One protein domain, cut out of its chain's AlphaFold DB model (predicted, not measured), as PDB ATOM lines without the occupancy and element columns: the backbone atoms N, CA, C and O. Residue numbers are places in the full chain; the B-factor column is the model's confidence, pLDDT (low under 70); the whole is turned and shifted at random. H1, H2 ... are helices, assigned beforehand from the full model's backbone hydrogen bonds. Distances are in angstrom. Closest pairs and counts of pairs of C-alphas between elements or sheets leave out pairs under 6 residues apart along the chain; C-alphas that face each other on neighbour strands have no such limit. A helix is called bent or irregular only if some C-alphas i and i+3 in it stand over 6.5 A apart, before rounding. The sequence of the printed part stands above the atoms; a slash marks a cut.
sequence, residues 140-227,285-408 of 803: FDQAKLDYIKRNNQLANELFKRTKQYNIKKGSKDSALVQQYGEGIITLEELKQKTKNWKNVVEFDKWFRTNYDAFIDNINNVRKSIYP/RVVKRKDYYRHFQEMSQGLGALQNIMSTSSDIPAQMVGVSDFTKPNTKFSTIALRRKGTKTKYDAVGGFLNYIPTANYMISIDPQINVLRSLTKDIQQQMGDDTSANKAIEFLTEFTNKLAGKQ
ATOM      1  N   PHE A 140     152.150 156.964 240.031       91.75
ATOM      2  CA  PHE A 140     151.272 157.363 238.939       91.75
ATOM      3  C   PHE A 140     149.867 157.749 239.425       91.75
ATOM      4  O   PHE A 140     149.322 158.759 238.976       91.75
ATOM      5  N   ASP A 141     149.294 157.000 240.367       87.62
ATOM      6  CA  ASP A 141     148.001 157.320 240.981       87.62
ATOM      7  C   ASP A 141     148.048 158.634 241.760       87.62
ATOM      8  O   ASP A 141     147.140 159.457 241.632       87.62
ATOM      9  N   GLN A 142     149.131 158.889 242.497       89.62
ATOM     10  CA  GLN A 142     149.309 160.153 243.208       89.62
ATOM     11  C   GLN A 142     149.376 161.339 242.238       89.62
ATOM     12  O   GLN A 142     148.696 162.344 242.441       89.62
ATOM     13  N   ALA A 143     150.123 161.206 241.138       92.12
ATOM     14  CA  ALA A 143     150.177 162.228 240.096       92.12
ATOM     15  C   ALA A 143     148.791 162.520 239.491       92.12
ATOM     16  O   ALA A 143     148.438 163.678 239.243       92.12
ATOM     17  N   LYS A 144     147.977 161.484 239.272       88.69
ATOM     18  CA  LYS A 144     146.597 161.634 238.792       88.69
ATOM     19  C   LYS A 144     145.703 162.315 239.826       88.69
ATOM     20  O   LYS A 144     144.943 163.212 239.466       88.69
ATOM     21  N   LEU A 145     145.823 161.949 241.099       85.31
ATOM     22  CA  LEU A 145     145.083 162.590 242.184       85.31
ATOM     23  C   LEU A 145     145.416 164.083 242.276       85.31
ATOM     24  O   LEU A 145     144.507 164.909 242.347       85.31
ATOM     25  N   ASP A 146     146.700 164.437 242.224       89.81
ATOM     26  CA  ASP A 146     147.153 165.830 242.251       89.81
ATOM     27  C   ASP A 146     146.585 166.619 241.069       89.81
ATOM     28  O   ASP A 146     146.132 167.754 241.233       89.81
ATOM     29  N   TYR A 147     146.559 166.005 239.883       89.44
ATOM     30  CA  TYR A 147     145.943 166.579 238.689       89.44
ATOM     31  C   TYR A 147     144.457 166.911 238.915       89.44
ATOM     32  O   TYR A 147     144.021 168.028 238.621       89.44
ATOM     33  N   ILE A 148     143.684 165.973 239.470       84.06
ATOM     34  CA  ILE A 148     142.246 166.152 239.733       84.06
ATOM     35  C   ILE A 148     142.011 167.200 240.818       84.06
ATOM     36  O   ILE A 148     141.233 168.129 240.607       84.06
ATOM     37  N   LYS A 149     142.724 167.116 241.946       86.50
ATOM     38  CA  LYS A 149     142.591 168.070 243.057       86.50
ATOM     39  C   LYS A 149     142.861 169.503 242.605       86.50
ATOM     40  O   LYS A 149     142.076 170.397 242.915       86.50
ATOM     41  N   ARG A 150     143.913 169.720 241.807       88.12
ATOM     42  CA  ARG A 150     144.235 171.041 241.240       88.12
ATOM     43  C   ARG A 150     143.156 171.541 240.280       88.12
ATOM     44  O   ARG A 150     142.828 172.727 240.305       88.12
ATOM     45  N   ASN A 151     142.589 170.662 239.450       86.12
ATOM     46  CA  ASN A 151     141.465 171.026 238.583       86.12
ATOM     47  C   ASN A 151     140.246 171.450 239.408       86.12
ATOM     48  O   ASN A 151     139.670 172.500 239.135       86.12
ATOM     49  N   ASN A 152     139.894 170.671 240.434       84.25
ATOM     50  CA  ASN A 152     138.734 170.914 241.289       84.25
ATOM     51  C   ASN A 152     138.869 172.207 242.081       84.25
ATOM     52  O   ASN A 152     137.951 173.025 242.079       84.25
ATOM     53  N   GLN A 153     140.029 172.433 242.694       88.19
ATOM     54  CA  GLN A 153     140.310 173.655 243.440       88.19
ATOM     55  C   GLN A 153     140.106 174.904 242.572       88.19
ATOM     56  O   GLN A 153     139.358 175.803 242.951       88.19
ATOM     57  N   LEU A 154     140.715 174.939 241.385       88.25
ATOM     58  CA  LEU A 154     140.654 176.107 240.504       88.25
ATOM     59  C   LEU A 154     139.299 176.274 239.822       88.25
ATOM     60  O   LEU A 154     138.845 177.400 239.638       88.25
ATOM     61  N   ALA A 155     138.628 175.177 239.467       86.12
ATOM     62  CA  ALA A 155     137.271 175.235 238.941       86.12
ATOM     63  C   ALA A 155     136.295 175.791 239.987       86.12
ATOM     64  O   ALA A 155     135.480 176.651 239.660       86.12
ATOM     65  N   ASN A 156     136.410 175.362 241.245       88.62
ATOM     66  CA  ASN A 156     135.580 175.864 242.339       88.62
ATOM     67  C   ASN A 156     135.874 177.324 242.661       88.62
ATOM     68  O   ASN A 156     134.943 178.110 242.856       88.62
ATOM     69  N   GLU A 157     137.150 177.714 242.670       92.19
ATOM     70  CA  GLU A 157     137.515 179.115 242.838       92.19
ATOM     71  C   GLU A 157     136.944 179.962 241.698       92.19
ATOM     72  O   GLU A 157     136.241 180.937 241.963       92.19
ATOM     73  N   LEU A 158     137.150 179.555 240.441       92.38
ATOM     74  CA  LEU A 158     136.580 180.236 239.282       92.38
ATOM     75  C   LEU A 158     135.057 180.346 239.413       92.38
ATOM     76  O   LEU A 158     134.507 181.417 239.174       92.38
ATOM     77  N   PHE A 159     134.367 179.284 239.833       89.00
ATOM     78  CA  PHE A 159     132.913 179.294 239.983       89.00
ATOM     79  C   PHE A 159     132.484 180.318 241.034       89.00
ATOM     80  O   PHE A 159     131.630 181.166 240.759       89.00
ATOM     81  N   LYS A 160     133.148 180.334 242.194       93.31
ATOM     82  CA  LYS A 160     132.937 181.347 243.234       93.31
ATOM     83  C   LYS A 160     133.150 182.763 242.690       93.31
ATOM     84  O   LYS A 160     132.302 183.622 242.927       93.31
ATOM     85  N   ARG A 161     134.211 183.003 241.910       93.94
ATOM     86  CA  ARG A 161     134.474 184.309 241.271       93.94
ATOM     87  C   ARG A 161     133.397 184.690 240.258       93.94
ATOM     88  O   ARG A 161     132.939 185.828 240.274       93.94
ATOM     89  N   THR A 162     132.923 183.750 239.436       92.25
ATOM     90  CA  THR A 162     131.834 184.029 238.480       92.25
ATOM     91  C   THR A 162     130.550 184.474 239.176       92.25
ATOM     92  O   THR A 162     129.863 185.363 238.675       92.25
ATOM     93  N   LYS A 163     130.239 183.906 240.351       92.31
ATOM     94  CA  LYS A 163     129.103 184.344 241.175       92.31
ATOM     95  C   LYS A 163     129.374 185.691 241.842       92.31
ATOM     96  O   LYS A 163     128.521 186.566 241.759       92.31
ATOM     97  N   GLN A 164     130.560 185.874 242.427       94.38
ATOM     98  CA  GLN A 164     130.978 187.123 243.077       94.38
ATOM     99  C   GLN A 164     130.871 188.330 242.132       94.38
ATOM    100  O   GLN A 164     130.338 189.363 242.521       94.38
ATOM    101  N   TYR A 165     131.352 188.196 240.894       94.75
ATOM    102  CA  TYR A 165     131.377 189.288 239.914       94.75
ATOM    103  C   TYR A 165     130.134 189.342 239.013       94.75
ATOM    104  O   TYR A 165     130.020 190.239 238.179       94.75
ATOM    105  N   ASN A 166     129.205 188.390 239.163       93.06
ATOM    106  CA  ASN A 166     128.045 188.207 238.289       93.06
ATOM    107  C   ASN A 166     128.416 188.084 236.791       93.06
ATOM    108  O   ASN A 166     127.722 188.592 235.913       93.06
ATOM    109  N   ILE A 167     129.525 187.399 236.487       93.50
ATOM    110  CA  ILE A 167     130.037 187.204 235.120       93.50
ATOM    111  C   ILE A 167     130.040 185.713 234.802       93.50
ATOM    112  O   ILE A 167     130.823 184.943 235.353       93.50
ATOM    113  N   LYS A 168     129.159 185.294 233.892       90.25
ATOM    114  CA  LYS A 168     128.955 183.879 233.547       90.25
ATOM    115  C   LYS A 168     129.753 183.466 232.314       90.25
ATOM    116  O   LYS A 168     129.966 184.272 231.406       90.25
ATOM    117  N   LYS A 169     130.104 182.180 232.227       87.38
ATOM    118  CA  LYS A 169     130.668 181.565 231.016       87.38
ATOM    119  C   LYS A 169     129.803 181.880 229.792       87.38
ATOM    120  O   LYS A 169     128.587 181.693 229.825       87.38
ATOM    121  N   GLY A 170     130.433 182.344 228.719       83.81
ATOM    122  CA  GLY A 170     129.771 182.691 227.461       83.81
ATOM    123  C   GLY A 170     128.913 183.961 227.496       83.81
ATOM    124  O   GLY A 170     128.241 184.241 226.507       83.81
ATOM    125  N   SER A 171     128.911 184.715 228.598       90.81
ATOM    126  CA  SER A 171     128.232 186.014 228.673       90.81
ATOM    127  C   SER A 171     129.001 187.108 227.926       90.81
ATOM    128  O   SER A 171     130.210 186.994 227.711       90.81
ATOM    129  N   LYS A 172     128.305 188.204 227.583       93.62
ATOM    130  CA  LYS A 172     128.933 189.406 227.010       93.62
ATOM    131  C   LYS A 172     130.025 189.957 227.930       93.62
ATOM    132  O   LYS A 172     131.112 190.246 227.454       93.62
ATOM    133  N   ASP A 173     129.778 190.013 229.238       95.81
ATOM    134  CA  ASP A 173     130.773 190.502 230.194       95.81
ATOM    135  C   ASP A 173     132.009 189.590 230.266       95.81
ATOM    136  O   ASP A 173     133.120 190.097 230.351       95.81
ATOM    137  N   SER A 174     131.868 188.262 230.141       95.00
ATOM    138  CA  SER A 174     133.032 187.353 230.075       95.00
ATOM    139  C   SER A 174     133.875 187.581 228.816       95.00
ATOM    140  O   SER A 174     135.103 187.494 228.855       95.00
ATOM    141  N   ALA A 175     133.231 187.904 227.691       95.31
ATOM    142  CA  ALA A 175     133.934 188.313 226.481       95.31
ATOM    143  C   ALA A 175     134.663 189.653 226.679       95.31
ATOM    144  O   ALA A 175     135.805 189.791 226.246       95.31
ATOM    145  N   LEU A 176     134.034 190.610 227.371       97.19
ATOM    146  CA  LEU A 176     134.625 191.916 227.676       97.19
ATOM    147  C   LEU A 176     135.811 191.820 228.642       97.19
ATOM    148  O   LEU A 176     136.781 192.537 228.433       97.19
ATOM    149  N   VAL A 177     135.783 190.915 229.632       97.19
ATOM    150  CA  VAL A 177     136.949 190.617 230.496       97.19
ATOM    151  C   VAL A 177     138.152 190.251 229.646       97.19
ATOM    152  O   VAL A 177     139.217 190.834 229.807       97.19
ATOM    153  N   GLN A 178     137.963 189.333 228.699       94.69
ATOM    154  CA  GLN A 178     139.039 188.934 227.808       94.69
ATOM    155  C   GLN A 178     139.479 190.094 226.909       94.69
ATOM    156  O   GLN A 178     140.659 190.391 226.839       94.69
ATOM    157  N   GLN A 179     138.555 190.781 226.238       94.38
ATOM    158  CA  GLN A 179     138.914 191.866 225.318       94.38
ATOM    159  C   GLN A 179     139.658 193.008 226.019       94.38
ATOM    160  O   GLN A 179     140.635 193.520 225.478       94.38
ATOM    161  N   TYR A 180     139.221 193.389 227.219       95.94
ATOM    162  CA  TYR A 180     139.898 194.391 228.038       95.94
ATOM    163  C   TYR A 180     141.263 193.884 228.515       95.94
ATOM    164  O   TYR A 180     142.273 194.569 228.373       95.94
ATOM    165  N   GLY A 181     141.309 192.648 229.010       93.31
ATOM    166  CA  GLY A 181     142.529 191.994 229.470       93.31
ATOM    167  C   GLY A 181     143.572 191.752 228.378       93.31
ATOM    168  O   GLY A 181     144.757 191.654 228.671       93.31
ATOM    169  N   GLU A 182     143.157 191.698 227.117       91.38
ATOM    170  CA  GLU A 182     144.046 191.606 225.955       91.38
ATOM    171  C   GLU A 182     144.390 192.976 225.350       91.38
ATOM    172  O   GLU A 182     145.081 193.048 224.334       91.38
ATOM    173  N   GLY A 183     143.897 194.069 225.944       92.06
ATOM    174  CA  GLY A 183     144.102 195.431 225.447       92.06
ATOM    175  C   GLY A 183     143.402 195.722 224.115       92.06
ATOM    176  O   GLY A 183     143.743 196.692 223.446       92.06
ATOM    177  N   ILE A 184     142.434 194.892 223.713       91.81
ATOM    178  CA  ILE A 184     141.649 195.068 222.480       91.81
ATOM    179  C   ILE A 184     140.675 196.237 222.624       91.81
ATOM    180  O   ILE A 184     140.382 196.915 221.644       91.81
ATOM    181  N   ILE A 185     140.159 196.446 223.837       94.81
ATOM    182  CA  ILE A 185     139.309 197.587 224.181       94.81
ATOM    183  C   ILE A 185     139.929 198.367 225.335       94.81
ATOM    184  O   ILE A 185     140.512 197.798 226.260       94.81
ATOM    185  N   THR A 186     139.762 199.679 225.291       96.75
ATOM    186  CA  THR A 186     140.171 200.609 226.344       96.75
ATOM    187  C   THR A 186     139.175 200.619 227.506       96.75
ATOM    188  O   THR A 186     138.044 200.133 227.402       96.75
ATOM    189  N   LEU A 187     139.574 201.213 228.636       97.00
ATOM    190  CA  LEU A 187     138.684 201.392 229.785       97.00
ATOM    191  C   LEU A 187     137.448 202.243 229.437       97.00
ATOM    192  O   LEU A 187     136.353 201.952 229.916       97.00
ATOM    193  N   GLU A 188     137.602 203.263 228.592       96.69
ATOM    194  CA  GLU A 188     136.487 204.121 228.179       96.69
ATOM    195  C   GLU A 188     135.490 203.369 227.289       96.69
ATOM    196  O   GLU A 188     134.284 203.414 227.530       96.69
ATOM    197  N   GLU A 189     135.975 202.573 226.334       96.75
ATOM    198  CA  GLU A 189     135.113 201.702 225.527       96.75
ATOM    199  C   GLU A 189     134.418 200.633 226.379       96.75
ATOM    200  O   GLU A 189     133.255 200.300 226.141       96.75
ATOM    201  N   LEU A 190     135.097 200.103 227.401       97.00
ATOM    202  CA  LEU A 190     134.505 199.140 228.326       97.00
ATOM    203  C   LEU A 190     133.342 199.757 229.118       97.00
ATOM    204  O   LEU A 190     132.276 199.140 229.207       97.00
ATOM    205  N   LYS A 191     133.518 200.976 229.649       96.50
ATOM    206  CA  LYS A 191     132.467 201.720 230.374       96.50
ATOM    207  C   LYS A 191     131.226 201.952 229.510       96.50
ATOM    208  O   LYS A 191     130.112 201.916 230.028       96.50
ATOM    209  N   GLN A 192     131.406 202.150 228.205       96.44
ATOM    210  CA  GLN A 192     130.302 202.302 227.252       96.44
ATOM    211  C   GLN A 192     129.603 200.970 226.944       96.44
ATOM    212  O   GLN A 192     128.387 200.930 226.763       96.44
ATOM    213  N   LYS A 193     130.353 199.860 226.887       95.12
ATOM    214  CA  LYS A 193     129.826 198.535 226.508       95.12
ATOM    215  C   LYS A 193     129.083 197.816 227.633       95.12
ATOM    216  O   LYS A 193     128.235 196.973 227.336       95.12
ATOM    217  N   THR A 194     129.384 198.099 228.903       95.50
ATOM    218  CA  THR A 194     128.704 197.456 230.036       95.50
ATOM    219  C   THR A 194     128.666 198.333 231.287       95.50
ATOM    220  O   THR A 194     129.651 198.955 231.682       95.50
ATOM    221  N   LYS A 195     127.527 198.310 231.990       95.69
ATOM    222  CA  LYS A 195     127.397 198.918 233.327       95.69
ATOM    223  C   LYS A 195     128.208 198.154 234.385       95.69
ATOM    224  O   LYS A 195     128.523 198.711 235.431       95.69
ATOM    225  N   ASN A 196     128.580 196.903 234.102       95.69
ATOM    226  CA  ASN A 196     129.322 196.012 234.997       95.69
ATOM    227  C   ASN A 196     130.856 196.170 234.886       95.69
ATOM    228  O   ASN A 196     131.614 195.297 235.309       95.69
ATOM    229  N   TRP A 197     131.341 197.270 234.296       97.06
ATOM    230  CA  TRP A 197     132.751 197.439 233.920       97.06
ATOM    231  C   TRP A 197     133.725 197.315 235.102       97.06
ATOM    232  O   TRP A 197     134.814 196.777 234.931       97.06
ATOM    233  N   LYS A 198     133.339 197.745 236.313       97.62
ATOM    234  CA  LYS A 198     134.187 197.629 237.516       97.62
ATOM    235  C   LYS A 198     134.508 196.169 237.842       97.62
ATOM    236  O   LYS A 198     135.664 195.828 238.072       97.62
ATOM    237  N   ASN A 199     133.492 195.309 237.800       97.38
ATOM    238  CA  ASN A 199     133.654 193.875 238.027       97.38
ATOM    239  C   ASN A 199     134.433 193.214 236.888       97.38
ATOM    240  O   ASN A 199     135.204 192.298 237.143       97.38
ATOM    241  N   VAL A 200     134.279 193.696 235.648       97.56
ATOM    242  CA  VAL A 200     135.084 193.230 234.509       97.56
ATOM    243  C   VAL A 200     136.575 193.501 234.739       97.56
ATOM    244  O   VAL A 200     137.383 192.584 234.599       97.56
ATOM    245  N   VAL A 201     136.939 194.724 235.143       97.06
ATOM    246  CA  VAL A 201     138.334 195.106 235.428       97.06
ATOM    247  C   VAL A 201     138.909 194.300 236.594       97.06
ATOM    248  O   VAL A 201     140.044 193.835 236.527       97.06
ATOM    249  N   GLU A 202     138.139 194.108 237.665       96.56
ATOM    250  CA  GLU A 202     138.620 193.355 238.826       96.56
ATOM    251  C   GLU A 202     138.750 191.854 238.532       96.56
ATOM    252  O   GLU A 202     139.697 191.202 238.979       96.56
ATOM    253  N   PHE A 203     137.847 191.297 237.721       96.50
ATOM    254  CA  PHE A 203     137.937 189.898 237.315       96.50
ATOM    255  C   PHE A 203     139.123 189.652 236.369       96.50
ATOM    256  O   PHE A 203     139.784 188.621 236.493       96.50
ATOM    257  N   ASP A 204     139.451 190.610 235.494       95.88
ATOM    258  CA  ASP A 204     140.657 190.563 234.652       95.88
ATOM    259  C   ASP A 204     141.938 190.425 235.490       95.88
ATOM    260  O   ASP A 204     142.754 189.538 235.228       95.88
ATOM    261  N   LYS A 205     142.087 191.220 236.560       94.06
ATOM    262  CA  LYS A 205     143.246 191.108 237.469       94.06
ATOM    263  C   LYS A 205     143.400 189.693 238.022       94.06
ATOM    264  O   LYS A 205     144.502 189.146 238.009       94.06
ATOM    265  N   TRP A 206     142.298 189.082 238.459       94.12
ATOM    266  CA  TRP A 206     142.319 187.711 238.971       94.12
ATOM    267  C   TRP A 206     142.771 186.706 237.900       94.12
ATOM    268  O   TRP A 206     143.599 185.842 238.193       94.12
ATOM    269  N   PHE A 207     142.289 186.821 236.657       93.81
ATOM    270  CA  PHE A 207     142.737 185.948 235.567       93.81
ATOM    271  C   PHE A 207     144.229 186.111 235.278       93.81
ATOM    272  O   PHE A 207     144.921 185.101 235.151       93.81
ATOM    273  N   ARG A 208     144.737 187.347 235.221       89.00
ATOM    274  CA  ARG A 208     146.162 187.632 234.974       89.00
ATOM    275  C   ARG A 208     147.059 186.962 236.006       89.00
ATOM    276  O   ARG A 208     147.932 186.182 235.633       89.00
ATOM    277  N   THR A 209     146.772 187.171 237.292       90.44
ATOM    278  CA  THR A 209     147.523 186.539 238.388       90.44
ATOM    279  C   THR A 209     147.531 185.016 238.262       90.44
ATOM    280  O   THR A 209     148.569 184.382 238.437       90.44
ATOM    281  N   ASN A 210     146.390 184.412 237.918       90.88
ATOM    282  CA  ASN A 210     146.290 182.962 237.789       90.88
ATOM    283  C   ASN A 210     147.005 182.413 236.546       90.88
ATOM    284  O   ASN A 210     147.634 181.356 236.625       90.88
ATOM    285  N   TYR A 211     146.937 183.100 235.402       90.50
ATOM    286  CA  TYR A 211     147.678 182.705 234.202       90.50
ATOM    287  C   TYR A 211     149.190 182.753 234.435       90.50
ATOM    288  O   TYR A 211     149.879 181.792 234.085       90.50
ATOM    289  N   ASP A 212     149.694 183.812 235.070       89.06
ATOM    290  CA  ASP A 212     151.120 183.954 235.368       89.06
ATOM    291  C   ASP A 212     151.603 182.877 236.341       89.06
ATOM    292  O   ASP A 212     152.569 182.170 236.041       89.06
ATOM    293  N   ALA A 213     150.869 182.662 237.439       89.75
ATOM    294  CA  ALA A 213     151.173 181.606 238.403       89.75
ATOM    295  C   ALA A 213     151.177 180.212 237.753       89.75
ATOM    296  O   ALA A 213     152.024 179.370 238.060       89.75
ATOM    297  N   PHE A 214     150.260 179.951 236.816       89.88
ATOM    298  CA  PHE A 214     150.263 178.708 236.053       89.88
ATOM    299  C   PHE A 214     151.518 178.545 235.202       89.88
ATOM    300  O   PHE A 214     152.106 177.465 235.191       89.88
ATOM    301  N   ILE A 215     151.906 179.587 234.469       90.06
ATOM    302  CA  ILE A 215     153.082 179.542 233.597       90.06
ATOM    303  C   ILE A 215     154.347 179.322 234.429       90.06
ATOM    304  O   ILE A 215     155.184 178.504 234.043       90.06
ATOM    305  N   ASP A 216     154.455 179.968 235.590       91.69
ATOM    306  CA  ASP A 216     155.574 179.778 236.517       91.69
ATOM    307  C   ASP A 216     155.641 178.347 237.041       91.69
ATOM    308  O   ASP A 216     156.675 177.689 236.915       91.69
ATOM    309  N   ASN A 217     154.521 177.812 237.529       92.00
ATOM    310  CA  ASN A 217     154.450 176.431 238.003       92.00
ATOM    311  C   ASN A 217     154.798 175.424 236.900       92.00
ATOM    312  O   ASN A 217     155.574 174.495 237.131       92.00
ATOM    313  N   ILE A 218     154.272 175.622 235.687       92.19
ATOM    314  CA  ILE A 218     154.608 174.788 234.528       92.19
ATOM    315  C   ILE A 218     156.108 174.854 234.254       92.19
ATOM    316  O   ILE A 218     156.751 173.814 234.134       92.19
ATOM    317  N   ASN A 219     156.687 176.050 234.146       91.81
ATOM    318  CA  ASN A 219     158.099 176.200 233.810       91.81
ATOM    319  C   ASN A 219     159.014 175.640 234.900       91.81
ATOM    320  O   ASN A 219     160.014 175.010 234.563       91.81
ATOM    321  N   ASN A 220     158.650 175.776 236.175       93.19
ATOM    322  CA  ASN A 220     159.372 175.166 237.291       93.19
ATOM    323  C   ASN A 220     159.397 173.638 237.173       93.19
ATOM    324  O   ASN A 220     160.463 173.031 237.255       93.19
ATOM    325  N   VAL A 221     158.259 173.012 236.858       92.06
ATOM    326  CA  VAL A 221     158.208 171.570 236.567       92.06
ATOM    327  C   VAL A 221     159.016 171.227 235.311       92.06
ATOM    328  O   VAL A 221     159.765 170.254 235.285       92.06
ATOM    329  N   ARG A 222     158.930 172.028 234.246       90.00
ATOM    330  CA  ARG A 222     159.664 171.750 233.005       90.00
ATOM    331  C   ARG A 222     161.178 171.938 233.137       90.00
ATOM    332  O   ARG A 222     161.901 171.334 232.340       90.00
ATOM    333  N   LYS A 223     161.674 172.721 234.100       90.62
ATOM    334  CA  LYS A 223     163.113 172.837 234.401       90.62
ATOM    335  C   LYS A 223     163.697 171.507 234.872       90.62
ATOM    336  O   LYS A 223     164.743 171.115 234.372       90.62
ATOM    337  N   SER A 224     162.992 170.754 235.721       88.50
ATOM    338  CA  SER A 224     163.470 169.432 236.163       88.50
ATOM    339  C   SER A 224     163.455 168.382 235.041       88.50
ATOM    340  O   SER A 224     164.279 167.467 235.021       88.50
ATOM    341  N   ILE A 225     162.553 168.527 234.063       88.00
ATOM    342  CA  ILE A 225     162.455 167.620 232.907       88.00
ATOM    343  C   ILE A 225     163.469 167.981 231.807       88.00
ATOM    344  O   ILE A 225     164.057 167.094 231.185       88.00
ATOM    345  N   TYR A 226     163.680 169.277 231.567       87.62
ATOM    346  CA  TYR A 226     164.589 169.818 230.556       87.62
ATOM    347  C   TYR A 226     165.538 170.855 231.190       87.62
ATOM    348  O   TYR A 226     165.314 172.056 231.014       87.62
ATOM    349  N   PRO A 227     166.587 170.431 231.914       86.06
ATOM    350  CA  PRO A 227     167.446 171.347 232.677       86.06
ATOM    351  C   PRO A 227     168.355 172.225 231.806       86.06
ATOM    352  O   PRO A 227     168.742 173.309 232.217       86.06
ATOM    353  N   ARG A 285     159.364 174.910 227.324       86.06
ATOM    354  CA  ARG A 285     158.972 176.057 228.153       86.06
ATOM    355  C   ARG A 285     157.687 176.683 227.617       86.06
ATOM    356  O   ARG A 285     157.364 176.560 226.433       86.06
ATOM    357  N   VAL A 286     156.962 177.364 228.495       84.25
ATOM    358  CA  VAL A 286     155.832 178.226 228.145       84.25
ATOM    359  C   VAL A 286     156.268 179.667 228.365       84.25
ATOM    360  O   VAL A 286     156.543 180.074 229.488       84.25
ATOM    361  N   VAL A 287     156.364 180.437 227.285       81.81
ATOM    362  CA  VAL A 287     156.757 181.849 227.358       81.81
ATOM    363  C   VAL A 287     155.603 182.663 227.943       81.81
ATOM    364  O   VAL A 287     154.472 182.542 227.458       81.81
ATOM    365  N   LYS A 288     155.884 183.486 228.964       82.44
ATOM    366  CA  LYS A 288     154.927 184.470 229.487       82.44
ATOM    367  C   LYS A 288     154.572 185.460 228.387       82.44
ATOM    368  O   LYS A 288     155.444 185.965 227.688       82.44
ATOM    369  N   ARG A 289     153.281 185.719 228.216       77.56
ATOM    370  CA  ARG A 289     152.775 186.645 227.202       77.56
ATOM    371  C   ARG A 289     152.043 187.754 227.914       77.56
ATOM    372  O   ARG A 289     151.155 187.479 228.715       77.56
ATOM    373  N   LYS A 290     152.415 188.988 227.594       79.19
ATOM    374  CA  LYS A 290     151.693 190.155 228.077       79.19
ATOM    375  C   LYS A 290     150.245 190.073 227.589       79.19
ATOM    376  O   LYS A 290     150.029 189.744 226.424       79.19
ATOM    377  N   ASP A 291     149.297 190.353 228.481       81.19
ATOM    378  CA  ASP A 291     147.885 190.527 228.125       81.19
ATOM    379  C   ASP A 291     147.290 189.302 227.394       81.19
ATOM    380  O   ASP A 291     146.567 189.447 226.419       81.19
ATOM    381  N   TYR A 292     147.644 188.069 227.790       82.62
ATOM    382  CA  TYR A 292     147.217 186.859 227.072       82.62
ATOM    383  C   TYR A 292     146.064 186.122 227.749       82.62
ATOM    384  O   TYR A 292     146.177 185.698 228.898       82.62
ATOM    385  N   TYR A 293     145.025 185.818 226.965       87.12
ATOM    386  CA  TYR A 293     143.990 184.858 227.325       87.12
ATOM    387  C   TYR A 293     143.967 183.646 226.396       87.12
ATOM    388  O   TYR A 293     144.301 183.672 225.201       87.12
ATOM    389  N   ARG A 294     143.510 182.523 226.959       85.50
ATOM    390  CA  ARG A 294     143.310 181.294 226.196       85.50
ATOM    391  C   ARG A 294     142.121 181.445 225.254       85.50
ATOM    392  O   ARG A 294     140.964 181.381 225.649       85.50
ATOM    393  N   HIS A 295     142.437 181.511 223.975       80.56
ATOM    394  CA  HIS A 295     141.467 181.463 222.896       80.56
ATOM    395  C   HIS A 295     141.026 180.032 222.571       80.56
ATOM    396  O   HIS A 295     141.832 179.099 222.593       80.56
ATOM    397  N   PHE A 296     139.750 179.860 222.220       74.69
ATOM    398  CA  PHE A 296     139.173 178.566 221.845       74.69
ATOM    399  C   PHE A 296     138.074 178.719 220.777       74.69
ATOM    400  O   PHE A 296     137.659 179.831 220.439       74.69
ATOM    401  N   GLN A 297     137.636 177.596 220.198       65.88
ATOM    402  CA  GLN A 297     136.520 177.532 219.245       65.88
ATOM    403  C   GLN A 297     135.306 176.848 219.879       65.88
ATOM    404  O   GLN A 297     135.446 175.906 220.657       65.88
ATOM    405  N   GLU A 298     134.103 177.297 219.527       47.31
ATOM    406  CA  GLU A 298     132.846 176.951 220.208       47.31
ATOM    407  C   GLU A 298     132.474 175.456 220.154       47.31
ATOM    408  O   GLU A 298     131.790 174.955 221.045       47.31
ATOM    409  N   MET A 299     133.023 174.713 219.188       37.59
ATOM    410  CA  MET A 299     132.851 173.260 219.039       37.59
ATOM    411  C   MET A 299     133.464 172.423 220.186       37.59
ATOM    412  O   MET A 299     133.317 171.206 220.203       37.59
ATOM    413  N   SER A 300     134.148 173.055 221.147       42.59
ATOM    414  CA  SER A 300     134.861 172.413 222.265       42.59
ATOM    415  C   SER A 300     134.069 172.312 223.583       42.59
ATOM    416  O   SER A 300     134.647 172.006 224.625       42.59
ATOM    417  N   GLN A 301     132.755 172.562 223.581       38.38
ATOM    418  CA  GLN A 301     131.961 172.615 224.820       38.38
ATOM    419  C   GLN A 301     131.505 171.231 225.342       38.38
ATOM    420  O   GLN A 301     130.949 170.423 224.599       38.38
ATOM    421  N   GLY A 302     131.660 170.994 226.655       46.41
ATOM    422  CA  GLY A 302     131.226 169.784 227.382       46.41
ATOM    423  C   GLY A 302     132.313 168.702 227.484       46.41
ATOM    424  O   GLY A 302     133.496 169.025 227.470       46.41
ATOM    425  N   LEU A 303     131.928 167.415 227.510       32.59
ATOM    426  CA  LEU A 303     132.835 166.244 227.461       32.59
ATOM    427  C   LEU A 303     133.848 166.276 226.290       32.59
ATOM    428  O   LEU A 303     134.891 165.626 226.349       32.59
ATOM    429  N   GLY A 304     133.602 167.089 225.253       37.53
ATOM    430  CA  GLY A 304     134.569 167.381 224.188       37.53
ATOM    431  C   GLY A 304     135.850 168.083 224.670       37.53
ATOM    432  O   GLY A 304     136.890 167.959 224.025       37.53
ATOM    433  N   ALA A 305     135.829 168.765 225.820       38.03
ATOM    434  CA  ALA A 305     137.028 169.314 226.454       38.03
ATOM    435  C   ALA A 305     137.946 168.200 226.998       38.03
ATOM    436  O   ALA A 305     139.152 168.251 226.764       38.03
ATOM    437  N   LEU A 306     137.377 167.153 227.616       34.56
ATOM    438  CA  LEU A 306     138.102 165.939 228.028       34.56
ATOM    439  C   LEU A 306     138.632 165.157 226.821       34.56
ATOM    440  O   LEU A 306     139.789 164.730 226.809       34.56
ATOM    441  N   GLN A 307     137.820 165.034 225.765       39.66
ATOM    442  CA  GLN A 307     138.248 164.399 224.520       39.66
ATOM    443  C   GLN A 307     139.435 165.145 223.895       39.66
ATOM    444  O   GLN A 307     140.405 164.498 223.523       39.66
ATOM    445  N   ASN A 308     139.423 166.484 223.873       40.66
ATOM    446  CA  ASN A 308     140.532 167.298 223.362       40.66
ATOM    447  C   ASN A 308     141.831 167.126 224.159       40.66
ATOM    448  O   ASN A 308     142.907 167.103 223.561       40.66
ATOM    449  N   ILE A 309     141.759 166.935 225.481       38.75
ATOM    450  CA  ILE A 309     142.936 166.583 226.290       38.75
ATOM    451  C   ILE A 309     143.495 165.238 225.808       38.75
ATOM    452  O   ILE A 309     144.702 165.124 225.616       38.75
ATOM    453  N   MET A 310     142.653 164.247 225.524       33.28
ATOM    454  CA  MET A 310     143.070 162.914 225.055       33.28
ATOM    455  C   MET A 310     143.426 162.851 223.552       33.28
ATOM    456  O   MET A 310     144.128 161.937 223.130       33.28
ATOM    457  N   SER A 311     142.978 163.804 222.721       43.22
ATOM    458  CA  SER A 311     143.040 163.730 221.247       43.22
ATOM    459  C   SER A 311     143.913 164.794 220.561       43.22
ATOM    460  O   SER A 311     143.787 165.009 219.348       43.22
ATOM    461  N   THR A 312     144.817 165.441 221.299       42.81
ATOM    462  CA  THR A 312     145.703 166.532 220.823       42.81
ATOM    463  C   THR A 312     146.702 166.131 219.730       42.81
ATOM    464  O   THR A 312     147.358 167.003 219.164       42.81
ATOM    465  N   SER A 313     146.768 164.856 219.332       41.59
ATOM    466  CA  SER A 313     147.620 164.385 218.226       41.59
ATOM    467  C   SER A 313     147.279 165.004 216.857       41.59
ATOM    468  O   SER A 313     148.005 164.812 215.883       41.59
ATOM    469  N   SER A 314     146.153 165.713 216.760       41.47
ATOM    470  CA  SER A 314     145.555 166.179 215.504       41.47
ATOM    471  C   SER A 314     146.122 167.515 214.998       41.47
ATOM    472  O   SER A 314     146.014 167.792 213.801       41.47
ATOM    473  N   ASP A 315     146.714 168.319 215.885       47.50
ATOM    474  CA  ASP A 315     147.148 169.704 215.617       47.50
ATOM    475  C   ASP A 315     148.657 169.876 215.835       47.50
ATOM    476  O   ASP A 315     149.143 170.875 216.364       47.50
ATOM    477  N   ILE A 316     149.419 168.857 215.442       49.62
ATOM    478  CA  ILE A 316     150.875 168.939 215.423       49.62
ATOM    479  C   ILE A 316     151.286 169.759 214.180       49.62
ATOM    480  O   ILE A 316     150.757 169.484 213.097       49.62
ATOM    481  N   PRO A 317     152.204 170.743 214.296       48.00
ATOM    482  CA  PRO A 317     152.701 171.519 213.158       48.00
ATOM    483  C   PRO A 317     153.161 170.637 211.989       48.00
ATOM    484  O   PRO A 317     153.703 169.556 212.215       48.00
ATOM    485  N   ALA A 318     153.004 171.117 210.748       45.22
ATOM    486  CA  ALA A 318     153.407 170.387 209.536       45.22
ATOM    487  C   ALA A 318     154.876 169.921 209.579       45.22
ATOM    488  O   ALA A 318     155.182 168.811 209.165       45.22
ATOM    489  N   GLN A 319     155.750 170.716 210.203       43.53
ATOM    490  CA  GLN A 319     157.170 170.417 210.434       43.53
ATOM    491  C   GLN A 319     157.429 169.141 211.260       43.53
ATOM    492  O   GLN A 319     158.532 168.610 211.261       43.53
ATOM    493  N   MET A 320     156.426 168.644 211.985       44.94
ATOM    494  CA  MET A 320     156.526 167.429 212.800       44.94
ATOM    495  C   MET A 320     155.939 166.202 212.089       44.94
ATOM    496  O   MET A 320     155.970 165.101 212.636       44.94
ATOM    497  N   VAL A 321     155.356 166.367 210.900       44.38
ATOM    498  CA  VAL A 321     154.834 165.258 210.091       44.38
ATOM    499  C   VAL A 321     156.023 164.444 209.560       44.38
ATOM    500  O   VAL A 321     157.004 165.009 209.098       44.38
ATOM    501  N   GLY A 322     155.981 163.114 209.696       43.25
ATOM    502  CA  GLY A 322     157.082 162.207 209.322       43.25
ATOM    503  C   GLY A 322     158.159 162.033 210.403       43.25
ATOM    504  O   GLY A 322     158.620 160.921 210.629       43.25
ATOM    505  N   VAL A 323     158.483 163.090 211.154       45.94
ATOM    506  CA  VAL A 323     159.462 163.046 212.262       45.94
ATOM    507  C   VAL A 323     158.816 162.594 213.581       45.94
ATOM    508  O   VAL A 323     159.439 161.890 214.379       45.94
ATOM    509  N   SER A 324     157.540 162.936 213.815       49.91
ATOM    510  CA  SER A 324     156.823 162.618 215.063       49.91
ATOM    511  C   SER A 324     156.824 161.131 215.410       49.91
ATOM    512  O   SER A 324     156.803 160.777 216.589       49.91
ATOM    513  N   ASP A 325     156.853 160.265 214.397       50.38
ATOM    514  CA  ASP A 325     156.814 158.813 214.563       50.38
ATOM    515  C   ASP A 325     158.034 158.312 215.342       50.38
ATOM    516  O   ASP A 325     157.872 157.502 216.258       50.38
ATOM    517  N   PHE A 326     159.204 158.900 215.085       55.41
ATOM    518  CA  PHE A 326     160.488 158.497 215.662       55.41
ATOM    519  C   PHE A 326     160.842 159.250 216.955       55.41
ATOM    520  O   PHE A 326     161.600 158.745 217.780       55.41
ATOM    521  N   THR A 327     160.243 160.421 217.200       65.81
ATOM    522  CA  THR A 327     160.485 161.181 218.444       65.81
ATOM    523  C   THR A 327     159.884 160.500 219.681       65.81
ATOM    524  O   THR A 327     158.754 160.004 219.645       65.81
ATOM    525  N   LYS A 328     160.608 160.516 220.808       77.81
ATOM    526  CA  LYS A 328     160.142 160.040 222.127       77.81
ATOM    527  C   LYS A 328     160.156 161.200 223.138       77.81
ATOM    528  O   LYS A 328     161.091 161.292 223.930       77.81
ATOM    529  N   PRO A 329     159.180 162.127 223.083       82.56
ATOM    530  CA  PRO A 329     159.175 163.299 223.954       82.56
ATOM    531  C   PRO A 329     158.949 162.916 225.426       82.56
ATOM    532  O   PRO A 329     158.136 162.046 225.729       82.56
ATOM    533  N   ASN A 330     159.641 163.609 226.337       87.62
ATOM    534  CA  ASN A 330     159.497 163.440 227.793       87.62
ATOM    535  C   ASN A 330     158.270 164.158 228.374       87.62
ATOM    536  O   ASN A 330     158.046 164.099 229.575       87.62
ATOM    537  N   THR A 331     157.507 164.871 227.545       87.69
ATOM    538  CA  THR A 331     156.332 165.639 227.961       87.69
ATOM    539  C   THR A 331     155.285 165.658 226.865       87.69
ATOM    540  O   THR A 331     155.601 165.480 225.681       87.69
ATOM    541  N   LYS A 332     154.033 165.902 227.244       84.38
ATOM    542  CA  LYS A 332     152.947 166.016 226.282       84.38
ATOM    543  C   LYS A 332     153.032 167.304 225.480       84.38
ATOM    544  O   LYS A 332     153.280 168.380 226.026       84.38
ATOM    545  N   PHE A 333     152.757 167.185 224.180       76.88
ATOM    546  CA  PHE A 333     152.586 168.351 223.325       76.88
ATOM    547  C   PHE A 333     151.391 169.188 223.785       76.88
ATOM    548  O   PHE A 333     150.255 168.708 223.810       76.88
ATOM    549  N   SER A 334     151.645 170.450 224.124       76.75
ATOM    550  CA  SER A 334     150.623 171.356 224.638       76.75
ATOM    551  C   SER A 334     150.425 172.564 223.732       76.75
ATOM    552  O   SER A 334     151.354 173.313 223.429       76.75
ATOM    553  N   THR A 335     149.168 172.804 223.358       71.56
ATOM    554  CA  THR A 335     148.765 173.986 222.580       71.56
ATOM    555  C   THR A 335     148.932 175.288 223.360       71.56
ATOM    556  O   THR A 335     149.002 176.348 222.750       71.56
ATOM    557  N   ILE A 336     149.016 175.231 224.695       74.88
ATOM    558  CA  ILE A 336     149.278 176.405 225.544       74.88
ATOM    559  C   ILE A 336     150.633 177.042 225.203       74.88
ATOM    560  O   ILE A 336     150.755 178.264 225.206       74.88
ATOM    561  N   ALA A 337     151.626 176.233 224.827       72.25
ATOM    562  CA  ALA A 337     152.951 176.724 224.465       72.25
ATOM    563  C   ALA A 337     152.994 177.418 223.086       72.25
ATOM    564  O   ALA A 337     153.966 178.099 222.774       72.25
ATOM    565  N   LEU A 338     151.957 177.286 222.249       70.06
ATOM    566  CA  LEU A 338     151.959 177.806 220.876       70.06
ATOM    567  C   LEU A 338     151.483 179.258 220.801       70.06
ATOM    568  O   LEU A 338     150.493 179.626 221.441       70.06
ATOM    569  N   ARG A 339     152.165 180.078 219.990       68.56
ATOM    570  CA  ARG A 339     151.716 181.435 219.640       68.56
ATOM    571  C   ARG A 339     150.493 181.357 218.715       68.56
ATOM    572  O   ARG A 339     150.417 180.494 217.839       68.56
ATOM    573  N   ARG A 340     149.534 182.267 218.900       66.69
ATOM    574  CA  ARG A 340     148.350 182.388 218.036       66.69
ATOM    575  C   ARG A 340     148.758 183.022 216.701       66.69
ATOM    576  O   ARG A 340     149.424 184.046 216.703       66.69
ATOM    577  N   LYS A 341     148.342 182.427 215.576       66.19
ATOM    578  CA  LYS A 341     148.626 182.937 214.216       66.19
ATOM    579  C   LYS A 341     147.378 183.345 213.407       66.19
ATOM    580  O   LYS A 341     147.510 183.683 212.242       66.19
ATOM    581  N   GLY A 342     146.167 183.291 213.978       66.06
ATOM    582  CA  GLY A 342     144.919 183.564 213.239       66.06
ATOM    583  C   GLY A 342     143.830 184.256 214.063       66.06
ATOM    584  O   GLY A 342     143.869 184.220 215.289       66.06
ATOM    585  N   THR A 343     142.835 184.861 213.405       60.25
ATOM    586  CA  THR A 343     141.866 185.805 214.010       60.25
ATOM    587  C   THR A 343     140.518 185.196 214.426       60.25
ATOM    588  O   THR A 343     139.845 185.755 215.286       60.25
ATOM    589  N   LYS A 344     140.134 184.016 213.918       65.12
ATOM    590  CA  LYS A 344     138.852 183.363 214.266       65.12
ATOM    591  C   LYS A 344     138.879 182.733 215.664       65.12
ATOM    592  O   LYS A 344     139.556 181.726 215.874       65.12
ATOM    593  N   THR A 345     138.119 183.287 216.607       73.62
ATOM    594  CA  THR A 345     138.028 182.788 217.988       73.62
ATOM    595  C   THR A 345     136.738 183.227 218.681       73.62
ATOM    596  O   THR A 345     136.107 184.191 218.252       73.62
ATOM    597  N   LYS A 346     136.362 182.536 219.761       79.19
ATOM    598  CA  LYS A 346     135.331 182.992 220.691       79.19
ATOM    599  C   LYS A 346     135.991 183.719 221.866       79.19
ATOM    600  O   LYS A 346     136.814 183.123 222.554       79.19
ATOM    601  N   TYR A 347     135.598 184.972 222.090       88.62
ATOM    602  CA  TYR A 347     135.960 185.732 223.289       88.62
ATOM    603  C   TYR A 347     135.086 185.283 224.459       88.62
ATOM    604  O   TYR A 347     133.862 185.384 224.386       88.62
ATOM    605  N   ASP A 348     135.709 184.747 225.503       89.94
ATOM    606  CA  ASP A 348     135.065 184.281 226.731       89.94
ATOM    607  C   ASP A 348     136.162 183.938 227.752       89.94
ATOM    608  O   ASP A 348     136.695 182.828 227.725       89.94
ATOM    609  N   ALA A 349     136.495 184.866 228.654       92.38
ATOM    610  CA  ALA A 349     137.560 184.680 229.644       92.38
ATOM    611  C   ALA A 349     137.344 183.426 230.507       92.38
ATOM    612  O   ALA A 349     138.242 182.596 230.658       92.38
ATOM    613  N   VAL A 350     136.117 183.236 231.008       90.56
ATOM    614  CA  VAL A 350     135.741 182.068 231.822       90.56
ATOM    615  C   VAL A 350     135.863 180.778 231.006       90.56
ATOM    616  O   VAL A 350     136.464 179.808 231.462       90.56
ATOM    617  N   GLY A 351     135.326 180.752 229.782       85.06
ATOM    618  CA  GLY A 351     135.424 179.587 228.896       85.06
ATOM    619  C   GLY A 351     136.864 179.251 228.492       85.06
ATOM    620  O   GLY A 351     137.244 178.077 228.471       85.06
ATOM    621  N   GLY A 352     137.678 180.271 228.227       86.06
ATOM    622  CA  GLY A 352     139.088 180.143 227.879       86.06
ATOM    623  C   GLY A 352     139.904 179.573 229.031       86.06
ATOM    624  O   GLY A 352     140.674 178.630 228.841       86.06
ATOM    625  N   PHE A 353     139.688 180.075 230.245       89.19
ATOM    626  CA  PHE A 353     140.356 179.573 231.442       89.19
ATOM    627  C   PHE A 353     139.933 178.139 231.789       89.19
ATOM    628  O   PHE A 353     140.791 177.303 232.066       89.19
ATOM    629  N   LEU A 354     138.647 177.791 231.638       84.44
ATOM    630  CA  LEU A 354     138.170 176.403 231.761       84.44
ATOM    631  C   LEU A 354     138.824 175.455 230.742       84.44
ATOM    632  O   LEU A 354     139.054 174.288 231.048       84.44
ATOM    633  N   ASN A 355     139.151 175.935 229.538       79.88
ATOM    634  CA  ASN A 355     139.920 175.159 228.558       79.88
ATOM    635  C   ASN A 355     141.408 175.031 228.941       79.88
ATOM    636  O   ASN A 355     142.068 174.057 228.574       79.88
ATOM    637  N   TYR A 356     141.934 176.017 229.664       85.19
ATOM    638  CA  TYR A 356     143.333 176.103 230.059       85.19
ATOM    639  C   TYR A 356     143.669 175.207 231.258       85.19
ATOM    640  O   TYR A 356     144.640 174.452 231.178       85.19
ATOM    641  N   ILE A 357     142.848 175.244 232.321       87.50
ATOM    642  CA  ILE A 357     143.075 174.560 233.612       87.50
ATOM    643  C   ILE A 357     143.512 173.094 233.429       87.50
ATOM    644  O   ILE A 357     144.597 172.748 233.902       87.50
ATOM    645  N   PRO A 358     142.771 172.231 232.699       84.50
ATOM    646  CA  PRO A 358     143.138 170.820 232.606       84.50
ATOM    647  C   PRO A 358     144.442 170.598 231.838       84.50
ATOM    648  O   PRO A 358     145.225 169.711 232.151       84.50
ATOM    649  N   THR A 359     144.721 171.416 230.823       84.31
ATOM    650  CA  THR A 359     145.963 171.265 230.056       84.31
ATOM    651  C   THR A 359     147.165 171.711 230.894       84.31
ATOM    652  O   THR A 359     148.186 171.029 230.900       84.31
ATOM    653  N   ALA A 360     147.036 172.814 231.635       89.19
ATOM    654  CA  ALA A 360     148.080 173.324 232.518       89.19
ATOM    655  C   ALA A 360     148.374 172.364 233.680       89.19
ATOM    656  O   ALA A 360     149.526 171.999 233.905       89.19
ATOM    657  N   ASN A 361     147.337 171.875 234.366       91.50
ATOM    658  CA  ASN A 361     147.510 170.923 235.463       91.50
ATOM    659  C   ASN A 361     148.046 169.571 234.988       91.50
ATOM    660  O   ASN A 361     148.814 168.944 235.710       91.50
ATOM    661  N   TYR A 362     147.729 169.131 233.765       91.06
ATOM    662  CA  TYR A 362     148.367 167.944 233.188       91.06
ATOM    663  C   TYR A 362     149.882 168.143 233.063       91.06
ATOM    664  O   TYR A 362     150.656 167.243 233.384       91.06
ATOM    665  N   MET A 363     150.311 169.334 232.628       90.88
ATOM    666  CA  MET A 363     151.734 169.651 232.495       90.88
ATOM    667  C   MET A 363     152.463 169.715 233.839       90.88
ATOM    668  O   MET A 363     153.662 169.460 233.896       90.88
ATOM    669  N   ILE A 364     151.751 170.056 234.912       93.12
ATOM    670  CA  ILE A 364     152.305 170.129 236.267       93.12
ATOM    671  C   ILE A 364     152.367 168.736 236.904       93.12
ATOM    672  O   ILE A 364     153.380 168.378 237.495       93.12
ATOM    673  N   SER A 365     151.300 167.948 236.773       93.69
ATOM    674  CA  SER A 365     151.130 166.709 237.536       93.69
ATOM    675  C   SER A 365     151.511 165.445 236.761       93.69
ATOM    676  O   SER A 365     152.096 164.536 237.339       93.69
ATOM    677  N   ILE A 366     151.217 165.365 235.458       93.56
ATOM    678  CA  ILE A 366     151.381 164.127 234.672       93.56
ATOM    679  C   ILE A 366     152.676 164.108 233.853       93.56
ATOM    680  O   ILE A 366     153.311 163.061 233.749       93.56
ATOM    681  N   ASP A 367     153.112 165.239 233.291       93.69
ATOM    682  CA  ASP A 367     154.369 165.297 232.522       93.69
ATOM    683  C   ASP A 367     155.605 164.754 233.274       93.69
ATOM    684  O   ASP A 367     156.406 164.062 232.640       93.69
ATOM    685  N   PRO A 368     155.774 164.968 234.597       94.50
ATOM    686  CA  PRO A 368     156.860 164.336 235.350       94.50
ATOM    687  C   PRO A 368     156.868 162.808 235.236       94.50
ATOM    688  O   PRO A 368     157.930 162.207 235.065       94.50
ATOM    689  N   GLN A 369     155.692 162.174 235.240       94.31
ATOM    690  CA  GLN A 369     155.562 160.720 235.113       94.31
ATOM    691  C   GLN A 369     155.968 160.228 233.721       94.31
ATOM    692  O   GLN A 369     156.570 159.164 233.589       94.31
ATOM    693  N   ILE A 370     155.724 161.021 232.672       93.56
ATOM    694  CA  ILE A 370     156.194 160.713 231.310       93.56
ATOM    695  C   ILE A 370     157.722 160.638 231.290       93.56
ATOM    696  O   ILE A 370     158.289 159.709 230.714       93.56
ATOM    697  N   ASN A 371     158.387 161.592 231.942       92.12
ATOM    698  CA  ASN A 371     159.842 161.630 232.040       92.12
ATOM    699  C   ASN A 371     160.400 160.440 232.846       92.12
ATOM    700  O   ASN A 371     161.348 159.797 232.396       92.12
ATOM    701  N   VAL A 372     159.786 160.105 233.987       92.00
ATOM    702  CA  VAL A 372     160.188 158.960 234.829       92.00
ATOM    703  C   VAL A 372     160.024 157.636 234.083       92.00
ATOM    704  O   VAL A 372     160.971 156.855 234.021       92.00
ATOM    705  N   LEU A 373     158.873 157.399 233.449       92.81
ATOM    706  CA  LEU A 373     158.617 156.175 232.679       92.81
ATOM    707  C   LEU A 373     159.517 156.079 231.438       92.81
ATOM    708  O   LEU A 373     159.958 154.985 231.072       92.81
ATOM    709  N   ARG A 374     159.840 157.215 230.800       92.44
ATOM    710  CA  ARG A 374     160.829 157.260 229.711       92.44
ATOM    711  C   ARG A 374     162.213 156.866 230.189       92.44
ATOM    712  O   ARG A 374     162.871 156.111 229.474       92.44
ATOM    713  N   SER A 375     162.634 157.368 231.347       90.31
ATOM    714  CA  SER A 375     163.908 156.982 231.953       90.31
ATOM    715  C   SER A 375     163.921 155.501 232.260       90.31
ATOM    716  O   SER A 375     164.754 154.801 231.708       90.31
ATOM    717  N   LEU A 376     162.915 155.007 232.986       91.12
ATOM    718  CA  LEU A 376     162.792 153.593 233.325       91.12
ATOM    719  C   LEU A 376     162.881 152.702 232.082       91.12
ATOM    720  O   LEU A 376     163.592 151.708 232.083       91.12
ATOM    721  N   THR A 377     162.212 153.079 230.989       91.19
ATOM    722  CA  THR A 377     162.304 152.332 229.725       91.19
ATOM    723  C   THR A 377     163.738 152.284 229.190       91.19
ATOM    724  O   THR A 377     164.190 151.223 228.772       91.19
ATOM    725  N   LYS A 378     164.454 153.418 229.187       89.19
ATOM    726  CA  LYS A 378     165.856 153.488 228.741       89.19
ATOM    727  C   LYS A 378     166.782 152.707 229.669       89.19
ATOM    728  O   LYS A 378     167.657 152.005 229.182       89.19
ATOM    729  N   ASP A 379     166.551 152.795 230.973       87.44
ATOM    730  CA  ASP A 379     167.326 152.102 231.998       87.44
ATOM    731  C   ASP A 379     167.154 150.583 231.869       87.44
ATOM    732  O   ASP A 379     168.142 149.860 231.906       87.44
ATOM    733  N   ILE A 380     165.933 150.097 231.596       87.44
ATOM    734  CA  ILE A 380     165.685 148.688 231.252       87.44
ATOM    735  C   ILE A 380     166.471 148.300 229.994       87.44
ATOM    736  O   ILE A 380     167.176 147.299 230.007       87.44
ATOM    737  N   GLN A 381     166.388 149.088 228.915       86.69
ATOM    738  CA  GLN A 381     167.118 148.798 227.671       86.69
ATOM    739  C   GLN A 381     168.635 148.718 227.896       86.69
ATOM    740  O   GLN A 381     169.281 147.801 227.402       86.69
ATOM    741  N   GLN A 382     169.199 149.657 228.654       84.69
ATOM    742  CA  GLN A 382     170.633 149.712 228.925       84.69
ATOM    743  C   GLN A 382     171.087 148.597 229.874       84.69
ATOM    744  O   GLN A 382     172.126 147.984 229.639       84.69
ATOM    745  N   GLN A 383     170.329 148.334 230.943       85.25
ATOM    746  CA  GLN A 383     170.734 147.400 231.998       85.25
ATOM    747  C   GLN A 383     170.499 145.933 231.650       85.25
ATOM    748  O   GLN A 383     171.149 145.065 232.228       85.25
ATOM    749  N   MET A 384     169.610 145.657 230.695       81.38
ATOM    750  CA  MET A 384     169.384 144.310 230.167       81.38
ATOM    751  C   MET A 384     170.356 143.955 229.032       81.38
ATOM    752  O   MET A 384     170.624 142.776 228.814       81.38
ATOM    753  N   GLY A 385     170.918 144.947 228.329       76.06
ATOM    754  CA  GLY A 385     171.817 144.710 227.197       76.06
ATOM    755  C   GLY A 385     171.142 143.873 226.105       76.06
ATOM    756  O   GLY A 385     170.076 144.241 225.618       76.06
ATOM    757  N   ASP A 386     171.745 142.734 225.757       77.06
ATOM    758  CA  ASP A 386     171.247 141.816 224.719       77.06
ATOM    759  C   ASP A 386     170.142 140.857 225.214       77.06
ATOM    760  O   ASP A 386     169.615 140.048 224.444       77.06
ATOM    761  N   ASP A 387     169.765 140.918 226.497       74.38
ATOM    762  CA  ASP A 387     168.713 140.071 227.057       74.38
ATOM    763  C   ASP A 387     167.321 140.501 226.554       74.38
ATOM    764  O   ASP A 387     166.692 141.454 227.025       74.38
ATOM    765  N   THR A 388     166.807 139.725 225.601       79.50
ATOM    766  CA  THR A 388     165.503 139.942 224.957       79.50
ATOM    767  C   THR A 388     164.295 139.706 225.871       79.50
ATOM    768  O   THR A 388     163.165 140.034 225.491       79.50
ATOM    769  N   SER A 389     164.483 139.186 227.089       76.44
ATOM    770  CA  SER A 389     163.388 138.906 228.029       76.44
ATOM    771  C   SER A 389     162.618 140.163 228.457       76.44
ATOM    772  O   SER A 389     161.434 140.077 228.795       76.44
ATOM    773  N   ALA A 390     163.239 141.342 228.358       80.12
ATOM    774  CA  ALA A 390     162.610 142.626 228.656       80.12
ATOM    775  C   ALA A 390     161.905 143.284 227.456       80.12
ATOM    776  O   ALA A 390     161.246 144.313 227.635       80.12
ATOM    777  N   ASN A 391     161.974 142.713 226.245       83.50
ATOM    778  CA  ASN A 391     161.442 143.341 225.025       83.50
ATOM    779  C   ASN A 391     159.964 143.726 225.157       83.50
ATOM    780  O   ASN A 391     159.580 144.839 224.806       83.50
ATOM    781  N   LYS A 392     159.137 142.857 225.749       82.12
ATOM    782  CA  LYS A 392     157.711 143.148 225.972       82.12
ATOM    783  C   LYS A 392     157.478 144.275 226.977       82.12
ATOM    784  O   LYS A 392     156.580 145.091 226.774       82.12
ATOM    785  N   ALA A 393     158.310 144.370 228.013       84.19
ATOM    786  CA  ALA A 393     158.270 145.489 228.949       84.19
ATOM    787  C   ALA A 393     158.614 146.806 228.238       84.19
ATOM    788  O   ALA A 393     157.895 147.795 228.378       84.19
ATOM    789  N   ILE A 394     159.671 146.792 227.424       86.50
ATOM    790  CA  ILE A 394     160.149 147.945 226.654       86.50
ATOM    791  C   ILE A 394     159.101 148.400 225.631       86.50
ATOM    792  O   ILE A 394     158.827 149.600 225.538       86.50
ATOM    793  N   GLU A 395     158.498 147.469 224.884       85.69
ATOM    794  CA  GLU A 395     157.415 147.730 223.925       85.69
ATOM    795  C   GLU A 395     156.222 148.394 224.622       85.69
ATOM    796  O   GLU A 395     155.790 149.481 224.225       85.69
ATOM    797  N   PHE A 396     155.727 147.776 225.699       88.06
ATOM    798  CA  PHE A 396     154.573 148.272 226.441       88.06
ATOM    799  C   PHE A 396     154.832 149.649 227.062       88.06
ATOM    800  O   PHE A 396     154.071 150.587 226.812       88.06
ATOM    801  N   LEU A 397     155.917 149.807 227.832       90.06
ATOM    802  CA  LEU A 397     156.273 151.084 228.455       90.06
ATOM    803  C   LEU A 397     156.510 152.160 227.394       90.06
ATOM    804  O   LEU A 397     156.125 153.317 227.584       90.06
ATOM    805  N   THR A 398     157.072 151.794 226.239       89.31
ATOM    806  CA  THR A 398     157.242 152.729 225.130       89.31
ATOM    807  C   THR A 398     155.915 153.207 224.576       89.31
ATOM    808  O   THR A 398     155.733 154.419 224.452       89.31
ATOM    809  N   GLU A 399     154.992 152.321 224.236       86.00
ATOM    810  CA  GLU A 399     153.718 152.752 223.663       86.00
ATOM    811  C   GLU A 399     152.834 153.466 224.689       86.00
ATOM    812  O   GLU A 399     152.263 154.515 224.378       86.00
ATOM    813  N   PHE A 400     152.809 152.994 225.935       88.31
ATOM    814  CA  PHE A 400     152.088 153.658 227.015       88.31
ATOM    815  C   PHE A 400     152.603 155.082 227.261       88.31
ATOM    816  O   PHE A 400     151.827 156.037 227.304       88.31
ATOM    817  N   THR A 401     153.923 155.256 227.347       90.88
ATOM    818  CA  THR A 401     154.514 156.577 227.601       90.88
ATOM    819  C   THR A 401     154.381 157.506 226.390       90.88
ATOM    820  O   THR A 401     154.167 158.705 226.546       90.88
ATOM    821  N   ASN A 402     154.434 156.966 225.164       86.50
ATOM    822  CA  ASN A 402     154.119 157.717 223.942       86.50
ATOM    823  C   ASN A 402     152.689 158.266 223.979       86.50
ATOM    824  O   ASN A 402     152.470 159.433 223.650       86.50
ATOM    825  N   LYS A 403     151.732 157.445 224.411       84.62
ATOM    826  CA  LYS A 403     150.339 157.849 224.602       84.62
ATOM    827  C   LYS A 403     150.210 158.948 225.657       84.62
ATOM    828  O   LYS A 403     149.559 159.953 225.377       84.62
ATOM    829  N   LEU A 404     150.849 158.823 226.824       87.69
ATOM    830  CA  LEU A 404     150.839 159.904 227.824       87.69
ATOM    831  C   LEU A 404     151.417 161.212 227.261       87.69
ATOM    832  O   LEU A 404     150.917 162.295 227.563       87.69
ATOM    833  N   ALA A 405     152.408 161.126 226.374       85.19
ATOM    834  CA  ALA A 405     152.959 162.282 225.671       85.19
ATOM    835  C   ALA A 405     152.065 162.818 224.529       85.19
ATOM    836  O   ALA A 405     152.458 163.731 223.800       85.19
ATOM    837  N   GLY A 406     150.854 162.281 224.363       77.31
ATOM    838  CA  GLY A 406     149.888 162.706 223.351       77.31
ATOM    839  C   GLY A 406     150.187 162.187 221.944       77.31
ATOM    840  O   GLY A 406     149.598 162.681 220.978       77.31
ATOM    841  N   LYS A 407     151.090 161.204 221.789       77.75
ATOM    842  CA  LYS A 407     151.286 160.546 220.493       77.75
ATOM    843  C   LYS A 407     150.072 159.690 220.166       77.75
ATOM    844  O   LYS A 407     149.472 159.047 221.022       77.75
ATOM    845  N   GLN A 408     149.746 159.674 218.881       71.75
ATOM    846  CA  GLN A 408     148.663 158.870 218.349       71.75
ATOM    847  C   GLN A 408     148.911 157.375 218.592       71.75
ATOM    848  O   GLN A 408     150.053 156.907 218.493       71.75
TER     849      GLN A 408
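This is residues 140 to 227 and 285 to 408 of the 803 residues of an uncharacterized protein of Treponema sp (UniProt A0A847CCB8). This is a long rod of helices: H1, H4 and H6 run side by side through its middle, the hairpin of H7 and H8 prolongs it at one end, and short H2 and H3 lie at the other. Unnamed stretches loop along one side with short H5, and residues 318 to 323 stick out. The 212 printed residues include eight named helices, H1 to H8 in chain order, and no named strand: all helix, only just compact, close to loose, with a radius of gyration of the C-alphas of 20.0 A and spans of 73 by 35 by 32 A.

H1, residues 140 to 164, begins at C-alpha 140 (151.272, 157.363, 238.939) and is 36.3 A long. H2 is residues 172 to 181, H3 187 to 193. H4, 197 to 225, is 42.1 A long; H5 is 304 to 310. H6, 349 to 365, is 23.9 A long, H7, 367 to 384, 25.9 A. H8, 388 to 404, 24.9 A long, ends at C-alpha 404 (150.839, 159.904, 227.824). H6 is only just irregular, C-alphas 355 and 358 being 6.8 A apart; H8 is irregular, with 7.4 A between C-alphas 389 and 392.

The hub, H6, touches H1, closest C-alphas Ala 143 and Ser 365, 5.2 A, opposite ways at 21 degrees, a shallow tilt. It touches H4 at Ile 364 and Ile 218, 5.5 A. H2 touches H4 at Val 177 and Val 200, 5.1 A, a steep tilt of 60 degrees. H2 and H3, a hairpin, only just touch, with 3 pairs of C-alphas within 8 A; so do H5 and H6. H7 and H8, a hairpin, touch at Thr 377 and Ile 394, 5.8 A. Every O i to N i+4 pair is within hydrogen-bond range in H1, H2, H3, H5 and H7; H4 has 24 of 25, H6 and H8 11 of 13 each.

The farthest C-alphas, Gln 192 and Asp 387, are 73.1 A apart. Residues 228 to 284 are cut out, leaving 10.7 A between C-alphas 227 and 285. H5 to H6 is a long link. Residues 297 to 327 and 339 to 344 have pLDDT under 70.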